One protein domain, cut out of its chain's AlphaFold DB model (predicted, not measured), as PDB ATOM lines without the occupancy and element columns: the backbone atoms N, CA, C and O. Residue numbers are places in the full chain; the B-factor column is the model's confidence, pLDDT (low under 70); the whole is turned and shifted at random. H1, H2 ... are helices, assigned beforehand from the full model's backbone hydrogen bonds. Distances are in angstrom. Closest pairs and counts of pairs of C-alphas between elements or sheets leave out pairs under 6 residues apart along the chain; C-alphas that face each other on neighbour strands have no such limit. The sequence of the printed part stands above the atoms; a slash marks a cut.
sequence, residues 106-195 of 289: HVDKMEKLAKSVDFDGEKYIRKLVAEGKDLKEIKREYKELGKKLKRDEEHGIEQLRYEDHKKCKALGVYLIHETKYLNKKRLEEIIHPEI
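Overview. This is residues 106 to 195 of the 289 residues of the protein "Putative manganese efflux pump MntP" of Clostridium sp. CAG:568 (UniProt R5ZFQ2). A helical hairpin, H3 and H4, runs along the long axis, with H1 crossing H4 on the side away from H3. H2 and short H5 meet about perpendicular near one end; the loop of residues 151 to 164 is at the other. The printed part has 90 residues with five named helices, all helix, compact (13.0 A radius of gyration of the C-alphas), spanning 37 by 24 by 21 A.

Along the chain. H1, residues 106 to 115, begins at C-alpha (0.336, 15.455, -34.848). H2 is 121 to 130, H3 135 to 150 (22.2 A long), H4 165 to 181 (25.3 A). H5, 184 to 191, ends at C-alpha (10.747, 35.259, -21.124).

Arrangement. H1 touches residues 167 to 174 of H4 alone, at a steep tilt of 65 degrees; closest C-alphas, Met 110 and Ala 170, 5.2 A. H2 touches H5; closest C-alphas, Glu 122 and Ile 190, 6.5 A. H3 and H4 touch at a shallow tilt of 26 degrees, opposite ways; closest C-alphas, Gly 146 and Gly 172, 3.9 A. Every O i to N i+4 pair is within hydrogen-bond range in H1, H2, H3 and H5; 11 of 13 in H4.

Size, cuts and confidence. The farthest C-alphas, Glu 154 and Ile 195, are 38.5 A apart. The printed part has no cut; the H3 to H4 link is long, with pLDDT under 70.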
ATOM      1  N   HIS A 106      -0.488  16.432 -35.553       81.44
ATOM      2  CA  HIS A 106       0.336  15.455 -34.848       81.44
ATOM      3  C   HIS A 106       1.019  16.080 -33.624       81.44
ATOM      4  O   HIS A 106       0.981  15.489 -32.546       81.44
ATOM      5  N   VAL A 107       1.598  17.274 -33.765       78.12
ATOM      6  CA  VAL A 107       2.263  18.000 -32.674       78.12
ATOM      7  C   VAL A 107       1.263  18.419 -31.595       78.12
ATOM      8  O   VAL A 107       1.532  18.158 -30.427       78.12
ATOM      9  N   ASP A 108       0.086  18.949 -31.949       79.94
ATOM     10  CA  ASP A 108      -0.973  19.329 -30.992       79.94
ATOM     11  C   ASP A 108      -1.471  18.118 -30.186       79.94
ATOM     12  O   ASP A 108      -1.704  18.193 -28.977       79.94
ATOM     13  N   LYS A 109      -1.564  16.944 -30.827       82.12
ATOM     14  CA  LYS A 109      -1.867  15.686 -30.130       82.12
ATOM     15  C   LYS A 109      -0.770  15.319 -29.124       82.12
ATOM     16  O   LYS A 109      -1.096  14.946 -27.997       82.12
ATOM     17  N   MET A 110       0.504  15.422 -29.511       75.19
ATOM     18  CA  MET A 110       1.638  15.131 -28.621       75.19
ATOM     19  C   MET A 110       1.766  16.155 -27.487       75.19
ATOM     20  O   MET A 110       2.084  15.771 -26.366       75.19
ATOM     21  N   GLU A 111       1.454  17.426 -27.739       76.06
ATOM     22  CA  GLU A 111       1.427  18.481 -26.724       76.06
ATOM     23  C   GLU A 111       0.336  18.218 -25.679       76.06
ATOM     24  O   GLU A 111       0.600  18.290 -24.480       76.06
ATOM     25  N   LYS A 112      -0.876  17.839 -26.106       79.62
ATOM     26  CA  LYS A 112      -1.956  17.434 -25.187       79.62
ATOM     27  C   LYS A 112      -1.556  16.238 -24.324       79.62
ATOM     28  O   LYS A 112      -1.847  16.215 -23.130       79.62
ATOM     29  N   LEU A 113      -0.856  15.266 -24.911       75.38
ATOM     30  CA  LEU A 113      -0.287  14.126 -24.186       75.38
ATOM     31  C   LEU A 113       0.795  14.564 -23.185       75.38
ATOM     32  O   LEU A 113       0.774  14.091 -22.054       75.38
ATOM     33  N   ALA A 114       1.686  15.486 -23.546       67.81
ATOM     34  CA  ALA A 114       2.715  16.016 -22.646       67.81
ATOM     35  C   ALA A 114       2.117  16.813 -21.471       67.81
ATOM     36  O   ALA A 114       2.489  16.589 -20.321       67.81
ATOM     37  N   LYS A 115       1.119  17.666 -21.741       72.62
ATOM     38  CA  LYS A 115       0.378  18.417 -20.712       72.62
ATOM     39  C   LYS A 115      -0.344  17.510 -19.720       72.62
ATOM     40  O   LYS A 115      -0.467  17.865 -18.554       72.62
ATOM     41  N   SER A 116      -0.772  16.318 -20.146       73.94
ATOM     42  CA  SER A 116      -1.361  15.319 -19.240       73.94
ATOM     43  C   SER A 116      -0.380  14.760 -18.199       73.94
ATOM     44  O   SER A 116      -0.803  14.028 -17.308       73.94
ATOM     45  N   VAL A 117       0.913  15.085 -18.308       67.38
ATOM     46  CA  VAL A 117       1.977  14.624 -17.402       67.38
ATOM     47  C   VAL A 117       2.656  15.786 -16.669       67.38
ATOM     48  O   VAL A 117       3.817  15.690 -16.288       67.38
ATOM     49  N   ASP A 118       1.939  16.900 -16.494       69.38
ATOM     50  CA  ASP A 118       2.405  18.113 -15.793       69.38
ATOM     51  C   ASP A 118       3.703  18.728 -16.365       69.38
ATOM     52  O   ASP A 118       4.364  19.564 -15.746       69.38
ATOM     53  N   PHE A 119       4.085  18.339 -17.586       69.69
ATOM     54  CA  PHE A 119       5.240  18.899 -18.268       69.69
ATOM     55  C   PHE A 119       4.819  20.086 -19.138       69.69
ATOM     56  O   PHE A 119       4.202  19.923 -20.193       69.69
ATOM     57  N   ASP A 120       5.200  21.285 -18.706       75.69
ATOM     58  CA  ASP A 120       5.058  22.526 -19.467       75.69
ATOM     59  C   ASP A 120       6.425  22.953 -20.030       75.69
ATOM     60  O   ASP A 120       7.339  23.338 -19.290       75.69
ATOM     61  N   GLY A 121       6.566  22.878 -21.358       73.25
ATOM     62  CA  GLY A 121       7.798  23.230 -22.065       73.25
ATOM     63  C   GLY A 121       8.219  24.687 -21.859       73.25
ATOM     64  O   GLY A 121       9.403  24.961 -21.657       73.25
ATOM     65  N   GLU A 122       7.280  25.637 -21.817       79.62
ATOM     66  CA  GLU A 122       7.619  27.048 -21.591       79.62
ATOM     67  C   GLU A 122       8.117  27.269 -20.160       79.62
ATOM     68  O   GLU A 122       9.123  27.955 -19.942       79.62
ATOM     69  N   LYS A 123       7.472  26.626 -19.179       81.12
ATOM     70  CA  LYS A 123       7.896  26.654 -17.770       81.12
ATOM     71  C   LYS A 123       9.294  26.061 -17.594       81.12
ATOM     72  O   LYS A 123      10.110  26.621 -16.859       81.12
ATOM     73  N   TYR A 124       9.601  24.973 -18.299       81.19
ATOM     74  CA  TYR A 124      10.928  24.360 -18.273       81.19
ATOM     75  C   TYR A 124      11.992  25.259 -18.927       81.19
ATOM     76  O   TYR A 124      13.068  25.425 -18.357       81.19
ATOM     77  N   ILE A 125      11.693  25.935 -20.047       82.81
ATOM     78  CA  ILE A 125      12.608  26.932 -20.648       82.81
ATOM     79  C   ILE A 125      12.900  28.068 -19.666       82.81
ATOM     80  O   ILE A 125      14.060  28.438 -19.502       82.81
ATOM     81  N   ARG A 126      11.882  28.596 -18.974       82.81
ATOM     82  CA  ARG A 126      12.079  29.658 -17.970       82.81
ATOM     83  C   ARG A 126      12.992  29.220 -16.830       82.81
ATOM     84  O   ARG A 126      13.816  30.016 -16.393       82.81
ATOM     85  N   LYS A 127      12.885  27.964 -16.385       84.69
ATOM     86  CA  LYS A 127      13.789  27.398 -15.375       84.69
ATOM     87  C   LYS A 127      15.240  27.380 -15.869       84.69
ATOM     88  O   LYS A 127      16.116  27.865 -15.167       84.69
ATOM     89  N   LEU A 128      15.483  26.901 -17.090       83.62
ATOM     90  CA  LEU A 128      16.833  26.846 -17.671       83.62
ATOM     91  C   LEU A 128      17.436  28.240 -17.898       83.62
ATOM     92  O   LEU A 128      18.627  28.444 -17.689       83.62
ATOM     93  N   VAL A 129      16.612  29.217 -18.285       84.62
ATOM     94  CA  VAL A 129      17.043  30.618 -18.397       84.62
ATOM     95  C   VAL A 129      17.379  31.203 -17.022       84.62
ATOM     96  O   VAL A 129      18.366  31.920 -16.896       84.62
ATOM     97  N   ALA A 130      16.605  30.879 -15.979       83.31
ATOM     98  CA  ALA A 130      16.896  31.299 -14.606       83.31
ATOM     99  C   ALA A 130      18.184  30.662 -14.046       83.31
ATOM    100  O   ALA A 130      18.858  31.273 -13.223       83.31
ATOM    101  N   GLU A 131      18.557  29.475 -14.531       86.50
ATOM    102  CA  GLU A 131      19.856  28.831 -14.269       86.50
ATOM    103  C   GLU A 131      21.026  29.506 -15.019       86.50
ATOM    104  O   GLU A 131      22.174  29.102 -14.849       86.50
ATOM    105  N   GLY A 132      20.762  30.532 -15.838       83.56
ATOM    106  CA  GLY A 132      21.776  31.278 -16.586       83.56
ATOM    107  C   GLY A 132      22.229  30.609 -17.885       83.56
ATOM    108  O   GLY A 132      23.235  31.025 -18.454       83.56
ATOM    109  N   LYS A 133      21.508  29.585 -18.367       85.31
ATOM    110  CA  LYS A 133      21.881  28.843 -19.578       85.31
ATOM    111  C   LYS A 133      21.579  29.631 -20.847       85.31
ATOM    112  O   LYS A 133      20.489  30.178 -21.033       85.31
ATOM    113  N   ASP A 134      22.524  29.599 -21.779       86.25
ATOM    114  CA  ASP A 134      22.388  30.241 -23.085       86.25
ATOM    115  C   ASP A 134      21.506  29.433 -24.055       86.25
ATOM    116  O   ASP A 134      21.346  28.216 -23.947       86.25
ATOM    117  N   LEU A 135      20.995  30.078 -25.115       84.56
ATOM    118  CA  LEU A 135      20.153  29.438 -26.148       84.56
ATOM    119  C   LEU A 135      20.762  28.142 -26.722       84.56
ATOM    120  O   LEU A 135      20.036  27.206 -27.061       84.56
ATOM    121  N   LYS A 136      22.092  28.093 -26.881       86.94
ATOM    122  CA  LYS A 136      22.797  26.905 -27.389       86.94
ATOM    123  C   LYS A 136      22.731  25.742 -26.397       86.94
ATOM    124  O   LYS A 136      22.545  24.605 -26.826       86.94
ATOM    125  N   GLU A 137      22.849  26.031 -25.107       87.69
ATOM    126  CA  GLU A 137      22.776  25.044 -24.029       87.69
ATOM    127  C   GLU A 137      21.350  24.533 -23.862       87.69
ATOM    128  O   GLU A 137      21.144  23.323 -23.883       87.69
ATOM    129  N   ILE A 138      20.355  25.425 -23.872       85.50
ATOM    130  CA  ILE A 138      18.930  25.053 -23.835       85.50
ATOM    131  C   ILE A 138      18.584  24.115 -25.001       85.50
ATOM    132  O   ILE A 138      17.947  23.079 -24.813       85.50
ATOM    133  N   LYS A 139      19.053  24.426 -26.220       86.75
ATOM    134  CA  LYS A 139      18.873  23.544 -27.387       86.75
ATOM    135  C   LYS A 139      19.542  22.187 -27.209       86.75
ATOM    136  O   LYS A 139      18.994  21.184 -27.670       86.75
ATOM    137  N   ARG A 140      20.735  22.151 -26.613       86.69
ATOM    138  CA  ARG A 140      21.481  20.912 -26.377       86.69
ATOM    139  C   ARG A 140      20.758  20.040 -25.357       86.69
ATOM    140  O   ARG A 140      20.532  18.872 -25.645       86.69
ATOM    141  N   GLU A 141      20.312  20.628 -24.255       85.44
ATOM    142  CA  GLU A 141      19.594  19.943 -23.181       85.44
ATOM    143  C   GLU A 141      18.251  19.390 -23.662       85.44
ATOM    144  O   GLU A 141      18.002  18.197 -23.526       85.44
ATOM    145  N   TYR A 142      17.444  20.188 -24.368       83.31
ATOM    146  CA  TYR A 142      16.202  19.704 -24.983       83.31
ATOM    147  C   TYR A 142      16.438  18.569 -25.990       83.31
ATOM    148  O   TYR A 142      15.670  17.606 -26.049       83.31
ATOM    149  N   LYS A 143      17.494  18.667 -26.807       85.94
ATOM    150  CA  LYS A 143      17.828  17.648 -27.812       85.94
ATOM    151  C   LYS A 143      18.334  16.362 -27.166       85.94
ATOM    152  O   LYS A 143      18.019  15.281 -27.661       85.94
ATOM    153  N   GLU A 144      19.125  16.457 -26.103       85.56
ATOM    154  CA  GLU A 144      19.610  15.306 -25.337       85.56
ATOM    155  C   GLU A 144      18.461  14.639 -24.571       85.56
ATOM    156  O   GLU A 144      18.274  13.431 -24.710       85.56
ATOM    157  N   LEU A 145      17.628  15.420 -23.882       81.62
ATOM    158  CA  LEU A 145      16.442  14.946 -23.165       81.62
ATOM    159  C   LEU A 145      15.447  14.268 -24.114       81.62
ATOM    160  O   LEU A 145      15.028  13.137 -23.882       81.62
ATOM    161  N   GLY A 146      15.145  14.906 -25.247       80.50
ATOM    162  CA  GLY A 146      14.249  14.343 -26.255       80.50
ATOM    163  C   GLY A 146      14.789  13.062 -26.899       80.50
ATOM    164  O   GLY A 146      14.025  12.138 -27.179       80.50
ATOM    165  N   LYS A 147      16.113  12.950 -27.094       83.69
ATOM    166  CA  LYS A 147      16.751  11.716 -27.587       83.69
ATOM    167  C   LYS A 147      16.731  10.580 -26.568       83.69
ATOM    168  O   LYS A 147      16.630   9.437 -27.007       83.69
ATOM    169  N   LYS A 148      16.868  10.872 -25.270       79.81
ATOM    170  CA  LYS A 148      16.772   9.878 -24.185       79.81
ATOM    171  C   LYS A 148      15.344   9.343 -24.072       79.81
ATOM    172  O   LYS A 148      15.133   8.142 -24.165       79.81
ATOM    173  N   LEU A 149      14.362  10.244 -24.049       73.88
ATOM    174  CA  LEU A 149      12.933   9.905 -23.996       73.88
ATOM    175  C   LEU A 149      12.431   9.144 -25.231       73.88
ATOM    176  O   LEU A 149      11.502   8.354 -25.133       73.88
ATOM    177  N   LYS A 150      13.042   9.361 -26.406       73.56
ATOM    178  CA  LYS A 150      12.736   8.601 -27.630       73.56
ATOM    179  C   LYS A 150      13.369   7.201 -27.649       73.56
ATOM    180  O   LYS A 150      12.919   6.360 -28.423       73.56
ATOM    181  N   ARG A 151      14.438   6.980 -26.878       67.69
ATOM    182  CA  ARG A 151      15.181   5.710 -26.809       67.69
ATOM    183  C   ARG A 151      14.661   4.758 -25.732       67.69
ATOM    184  O   ARG A 151      15.272   3.717 -25.538       67.69
ATOM    185  N   ASP A 152      13.558   5.113 -25.074       60.62
ATOM    186  CA  ASP A 152      12.951   4.343 -23.987       60.62
ATOM    187  C   ASP A 152      13.925   4.066 -22.825       60.62
ATOM    188  O   ASP A 152      13.768   3.105 -22.077       60.62
ATOM    189  N   GLU A 153      14.938   4.924 -22.644       53.25
ATOM    190  CA  GLU A 153      15.809   4.877 -21.471       53.25
ATOM    191  C   GLU A 153      15.015   5.417 -20.268       53.25
ATOM    192  O   GLU A 153      14.997   6.622 -20.005       53.25
ATOM    193  N   GLU A 154      14.337   4.516 -19.546       47.69
ATOM    194  CA  GLU A 154      13.516   4.788 -18.347       47.69
ATOM    195  C   GLU A 154      14.238   5.596 -17.252       47.69
ATOM    196  O   GLU A 154      13.600   6.165 -16.376       47.69
ATOM    197  N   HIS A 155      15.566   5.684 -17.291       44.50
ATOM    198  CA  HIS A 155      16.382   6.244 -16.208       44.50
ATOM    199  C   HIS A 155      16.709   7.741 -16.359       44.50
ATOM    200  O   HIS A 155      17.508   8.286 -15.603       44.50
ATOM    201  N   GLY A 156      16.138   8.433 -17.348       42.47
ATOM    202  CA  GLY A 156      16.562   9.796 -17.687       42.47
ATOM    203  C   GLY A 156      16.082  10.916 -16.759       42.47
ATOM    204  O   GLY A 156      16.679  11.991 -16.788       42.47
ATOM    205  N   ILE A 157      15.002  10.725 -15.991       49.00
ATOM    206  CA  ILE A 157      14.426  11.792 -15.158       49.00
ATOM    207  C   ILE A 157      13.820  11.187 -13.887       49.00
ATOM    208  O   ILE A 157      12.647  10.835 -13.846       49.00
ATOM    209  N   GLU A 158      14.611  11.138 -12.821       46.22
ATOM    210  CA  GLU A 158      14.236  10.634 -11.486       46.22
ATOM    211  C   GLU A 158      13.094  11.441 -10.813       46.22
ATOM    212  O   GLU A 158      12.622  11.098  -9.735       46.22
ATOM    213  N   GLN A 159      12.603  12.503 -11.467       49.03
ATOM    214  CA  GLN A 159      11.497  13.357 -11.009       49.03
ATOM    215  C   GLN A 159      10.157  13.115 -11.721       49.03
ATOM    216  O   GLN A 159       9.145  13.657 -11.283       49.03
ATOM    217  N   LEU A 160      10.109  12.326 -12.799       52.38
ATOM    218  CA  LEU A 160       8.870  12.101 -13.546       52.38
ATOM    219  C   LEU A 160       8.463  10.629 -13.473       52.38
ATOM    220  O   LEU A 160       8.977   9.776 -14.191       52.38
ATOM    221  N   ARG A 161       7.505  10.339 -12.591       47.38
ATOM    222  CA  ARG A 161       6.873   9.025 -12.434       47.38
ATOM    223  C   ARG A 161       5.963   8.754 -13.641       47.38
ATOM    224  O   ARG A 161       4.774   9.057 -13.606       47.38
ATOM    225  N   TYR A 162       6.530   8.265 -14.739       55.94
ATOM    226  CA  TYR A 162       5.776   7.934 -15.950       55.94
ATOM    227  C   TYR A 162       5.237   6.504 -15.880       55.94
ATOM    228  O   TYR A 162       6.002   5.550 -15.860       55.94
ATOM    229  N   GLU A 163       3.914   6.356 -15.898       54.97
ATOM    230  CA  GLU A 163       3.244   5.045 -15.934       54.97
ATOM    231  C   GLU A 163       3.070   4.483 -17.359       54.97
ATOM    232  O   GLU A 163       2.696   3.327 -17.520       54.97
ATOM    233  N   ASP A 164       3.310   5.284 -18.409       65.06
ATOM    234  CA  ASP A 164       2.889   4.939 -19.772       65.06
ATOM    235  C   ASP A 164       3.941   5.318 -20.832       65.06
ATOM    236  O   ASP A 164       4.180   6.495 -21.125       65.06
ATOM    237  N   HIS A 165       4.546   4.294 -21.442       67.44
ATOM    238  CA  HIS A 165       5.588   4.366 -22.483       67.44
ATOM    239  C   HIS A 165       5.238   5.333 -23.628       67.44
ATOM    240  O   HIS A 165       6.070   6.105 -24.116       67.44
ATOM    241  N   LYS A 166       3.953   5.383 -24.001       70.00
ATOM    242  CA  LYS A 166       3.445   6.256 -25.069       70.00
ATOM    243  C   LYS A 166       3.632   7.744 -24.758       70.00
ATOM    244  O   LYS A 166       3.863   8.525 -25.682       70.00
ATOM    245  N   LYS A 167       3.553   8.143 -23.484       72.31
ATOM    246  CA  LYS A 167       3.677   9.544 -23.055       72.31
ATOM    247  C   LYS A 167       5.135  10.011 -23.062       72.31
ATOM    248  O   LYS A 167       5.404  11.107 -23.549       72.31
ATOM    249  N   CYS A 168       6.079   9.161 -22.645       67.38
ATOM    250  CA  CYS A 168       7.520   9.436 -22.752       67.38
ATOM    251  C   CYS A 168       7.942   9.680 -24.203       67.38
ATOM    252  O   CYS A 168       8.594  10.678 -24.521       67.38
ATOM    253  N   LYS A 169       7.494   8.811 -25.115       75.56
ATOM    254  CA  LYS A 169       7.795   8.934 -26.543       75.56
ATOM    255  C   LYS A 169       7.176  10.191 -27.161       75.56
ATOM    256  O   LYS A 169       7.842  10.871 -27.943       75.56
ATOM    257  N   ALA A 170       5.939  10.526 -26.787       72.38
ATOM    258  CA  ALA A 170       5.267  11.761 -27.201       72.38
ATOM    259  C   ALA A 170       6.035  13.010 -26.743       72.38
ATOM    260  O   ALA A 170       6.292  13.909 -27.547       72.38
ATOM    261  N   LEU A 171       6.478  13.026 -25.482       76.69
ATOM    262  CA  LEU A 171       7.274  14.117 -24.932       76.69
ATOM    263  C   LEU A 171       8.624  14.256 -25.649       76.69
ATOM    264  O   LEU A 171       9.035  15.366 -25.988       76.69
ATOM    265  N   GLY A 172       9.298  13.142 -25.950       77.44
ATOM    266  CA  GLY A 172      10.552  13.157 -26.703       77.44
ATOM    267  C   GLY A 172      10.406  13.767 -28.102       77.44
ATOM    268  O   GLY A 172      11.253  14.556 -28.529       77.44
ATOM    269  N   VAL A 173       9.311  13.457 -28.806       80.88
ATOM    270  CA  VAL A 173       8.986  14.057 -30.114       80.88
ATOM    271  C   VAL A 173       8.709  15.555 -29.976       80.88
ATOM    272  O   VAL A 173       9.261  16.334 -30.754       80.88
ATOM    273  N   TYR A 174       7.930  15.962 -28.971       81.44
ATOM    274  CA  TYR A 174       7.641  17.369 -28.682       81.44
ATOM    275  C   TYR A 174       8.913  18.177 -28.377       81.44
ATOM    276  O   TYR A 174       9.128  19.223 -28.978       81.44
ATOM    277  N   LEU A 175       9.812  17.675 -27.523       81.31
ATOM    278  CA  LEU A 175      11.057  18.371 -27.168       81.31
ATOM    279  C   LEU A 175      11.982  18.555 -28.374       81.31
ATOM    280  O   LEU A 175      12.500  19.649 -28.603       81.31
ATOM    281  N   ILE A 176      12.171  17.500 -29.177       82.56
ATOM    282  CA  ILE A 176      12.978  17.569 -30.403       82.56
ATOM    283  C   ILE A 176      12.363  18.572 -31.379       82.56
ATOM    284  O   ILE A 176      13.088  19.371 -31.974       82.56
ATOM    285  N   HIS A 177      11.040  18.547 -31.528       81.94
ATOM    286  CA  HIS A 177      10.318  19.506 -32.347       81.94
ATOM    287  C   HIS A 177      10.570  20.936 -31.865       81.94
ATOM    288  O   HIS A 177      11.045  21.770 -32.632       81.94
ATOM    289  N   GLU A 178      10.377  21.193 -30.575       80.94
ATOM    290  CA  GLU A 178      10.521  22.508 -29.960       80.94
ATOM    291  C   GLU A 178      11.923  23.101 -30.179       80.94
ATOM    292  O   GLU A 178      12.047  24.289 -30.489       80.94
ATOM    293  N   THR A 179      12.984  22.277 -30.178       82.19
ATOM    294  CA  THR A 179      14.355  22.746 -30.485       82.19
ATOM    295  C   THR A 179      14.521  23.369 -31.870       82.19
ATOM    296  O   THR A 179      15.365  24.256 -32.044       82.19
ATOM    297  N   LYS A 180      13.739  22.918 -32.861       83.06
ATOM    298  CA  LYS A 180      13.800  23.409 -34.246       83.06
ATOM    299  C   LYS A 180      13.226  24.821 -34.359       83.06
ATOM    300  O   LYS A 180      13.746  25.634 -35.117       83.06
ATOM    301  N   TYR A 181      12.190  25.104 -33.577       76.75
ATOM    302  CA  TYR A 181      11.473  26.381 -33.574       76.75
ATOM    303  C   TYR A 181      12.026  27.355 -32.528       76.75
ATOM    304  O   TYR A 181      11.768  28.556 -32.603       76.75
ATOM    305  N   LEU A 182      12.818  26.874 -31.565       81.38
ATOM    306  CA  LEU A 182      13.500  27.719 -30.596       81.38
ATOM    307  C   LEU A 182      14.596  28.548 -31.286       81.38
ATOM    308  O   LEU A 182      15.577  28.034 -31.826       81.38
ATOM    309  N   ASN A 183      14.448  29.862 -31.276       84.38
ATOM    310  CA  ASN A 183      15.424  30.836 -31.760       84.38
ATOM    311  C   ASN A 183      15.543  31.969 -30.729       84.38
ATOM    312  O   ASN A 183      14.761  32.025 -29.784       84.38
ATOM    313  N   LYS A 184      16.531  32.864 -30.883       82.38
ATOM    314  CA  LYS A 184      16.777  33.944 -29.905       82.38
ATOM    315  C   LYS A 184      15.514  34.779 -29.660       82.38
ATOM    316  O   LYS A 184      15.157  35.055 -28.526       82.38
ATOM    317  N   LYS A 185      14.779  35.048 -30.741       81.56
ATOM    318  CA  LYS A 185      13.507  35.765 -30.719       81.56
ATOM    319  C   LYS A 185      12.405  35.021 -29.948       81.56
ATOM    320  O   LYS A 185      11.763  35.625 -29.104       81.56
ATOM    321  N   ARG A 186      12.198  33.721 -30.190       77.81
ATOM    322  CA  ARG A 186      11.206  32.909 -29.460       77.81
ATOM    323  C   ARG A 186      11.576  32.755 -27.984       77.81
ATOM    324  O   ARG A 186      10.686  32.737 -27.148       77.81
ATOM    325  N   LEU A 187      12.869  32.684 -27.660       81.88
ATOM    326  CA  LEU A 187      13.346  32.661 -26.277       81.88
ATOM    327  C   LEU A 187      12.997  33.971 -25.550       81.88
ATOM    328  O   LEU A 187      12.390  33.929 -24.487       81.88
ATOM    329  N   GLU A 188      13.291  35.120 -26.165       79.12
ATOM    330  CA  GLU A 188      12.887  36.441 -25.657       79.12
ATOM    331  C   GLU A 188      11.359  36.555 -25.511       79.12
ATOM    332  O   GLU A 188      10.878  37.103 -24.525       79.12
ATOM    333  N   GLU A 189      10.585  35.983 -26.440       80.69
ATOM    334  CA  GLU A 189       9.116  35.941 -26.379       80.69
ATOM    335  C   GLU A 189       8.569  35.061 -25.235       80.69
ATOM    336  O   GLU A 189       7.503  35.362 -24.704       80.69
ATOM    337  N   ILE A 190       9.265  33.987 -24.845       81.25
ATOM    338  CA  ILE A 190       8.870  33.110 -23.722       81.25
ATOM    339  C   ILE A 190       9.190  33.764 -22.369       81.25
ATOM    340  O   ILE A 190       8.438  33.594 -21.402       81.25
ATOM    341  N   ILE A 191      10.301  34.507 -22.307       80.94
ATOM    342  CA  ILE A 191      10.747  35.259 -21.124       80.94
ATOM    343  C   ILE A 191       9.875  36.507 -20.928       80.94
ATOM    344  O   ILE A 191       9.446  36.794 -19.814       80.94
ATOM    345  N   HIS A 192       9.563  37.212 -22.018       80.88
ATOM    346  CA  HIS A 192       8.759  38.432 -22.030       80.88
ATOM    347  C   HIS A 192       7.522  38.268 -22.930       80.88
ATOM    348  O   HIS A 192       7.489  38.782 -24.055       80.88
ATOM    349  N   PRO A 193       6.470  37.581 -22.442       73.44
ATOM    350  CA  PRO A 193       5.268  37.308 -23.234       73.44
ATOM    351  C   PRO A 193       4.525  38.578 -23.683       73.44
ATOM    352  O   PRO A 193       3.887  38.577 -24.735       73.44
ATOM    353  N   GLU A 194       4.660  39.688 -22.952       73.94
ATOM    354  CA  GLU A 194       4.046  40.982 -23.289       73.94
ATOM    355  C   GLU A 194       4.608  41.589 -24.590       73.94
ATOM    356  O   GLU A 194       3.865  42.160 -25.393       73.94
ATOM    357  N   ILE A 195       5.904  41.390 -24.860       68.94
ATOM    358  CA  ILE A 195       6.577  41.913 -26.060       68.94
ATOM    359  C   ILE A 195       6.089  41.180 -27.318       68.94
ATOM    360  O   ILE A 195       5.995  41.770 -28.399       68.94
TER     361      ILE A 195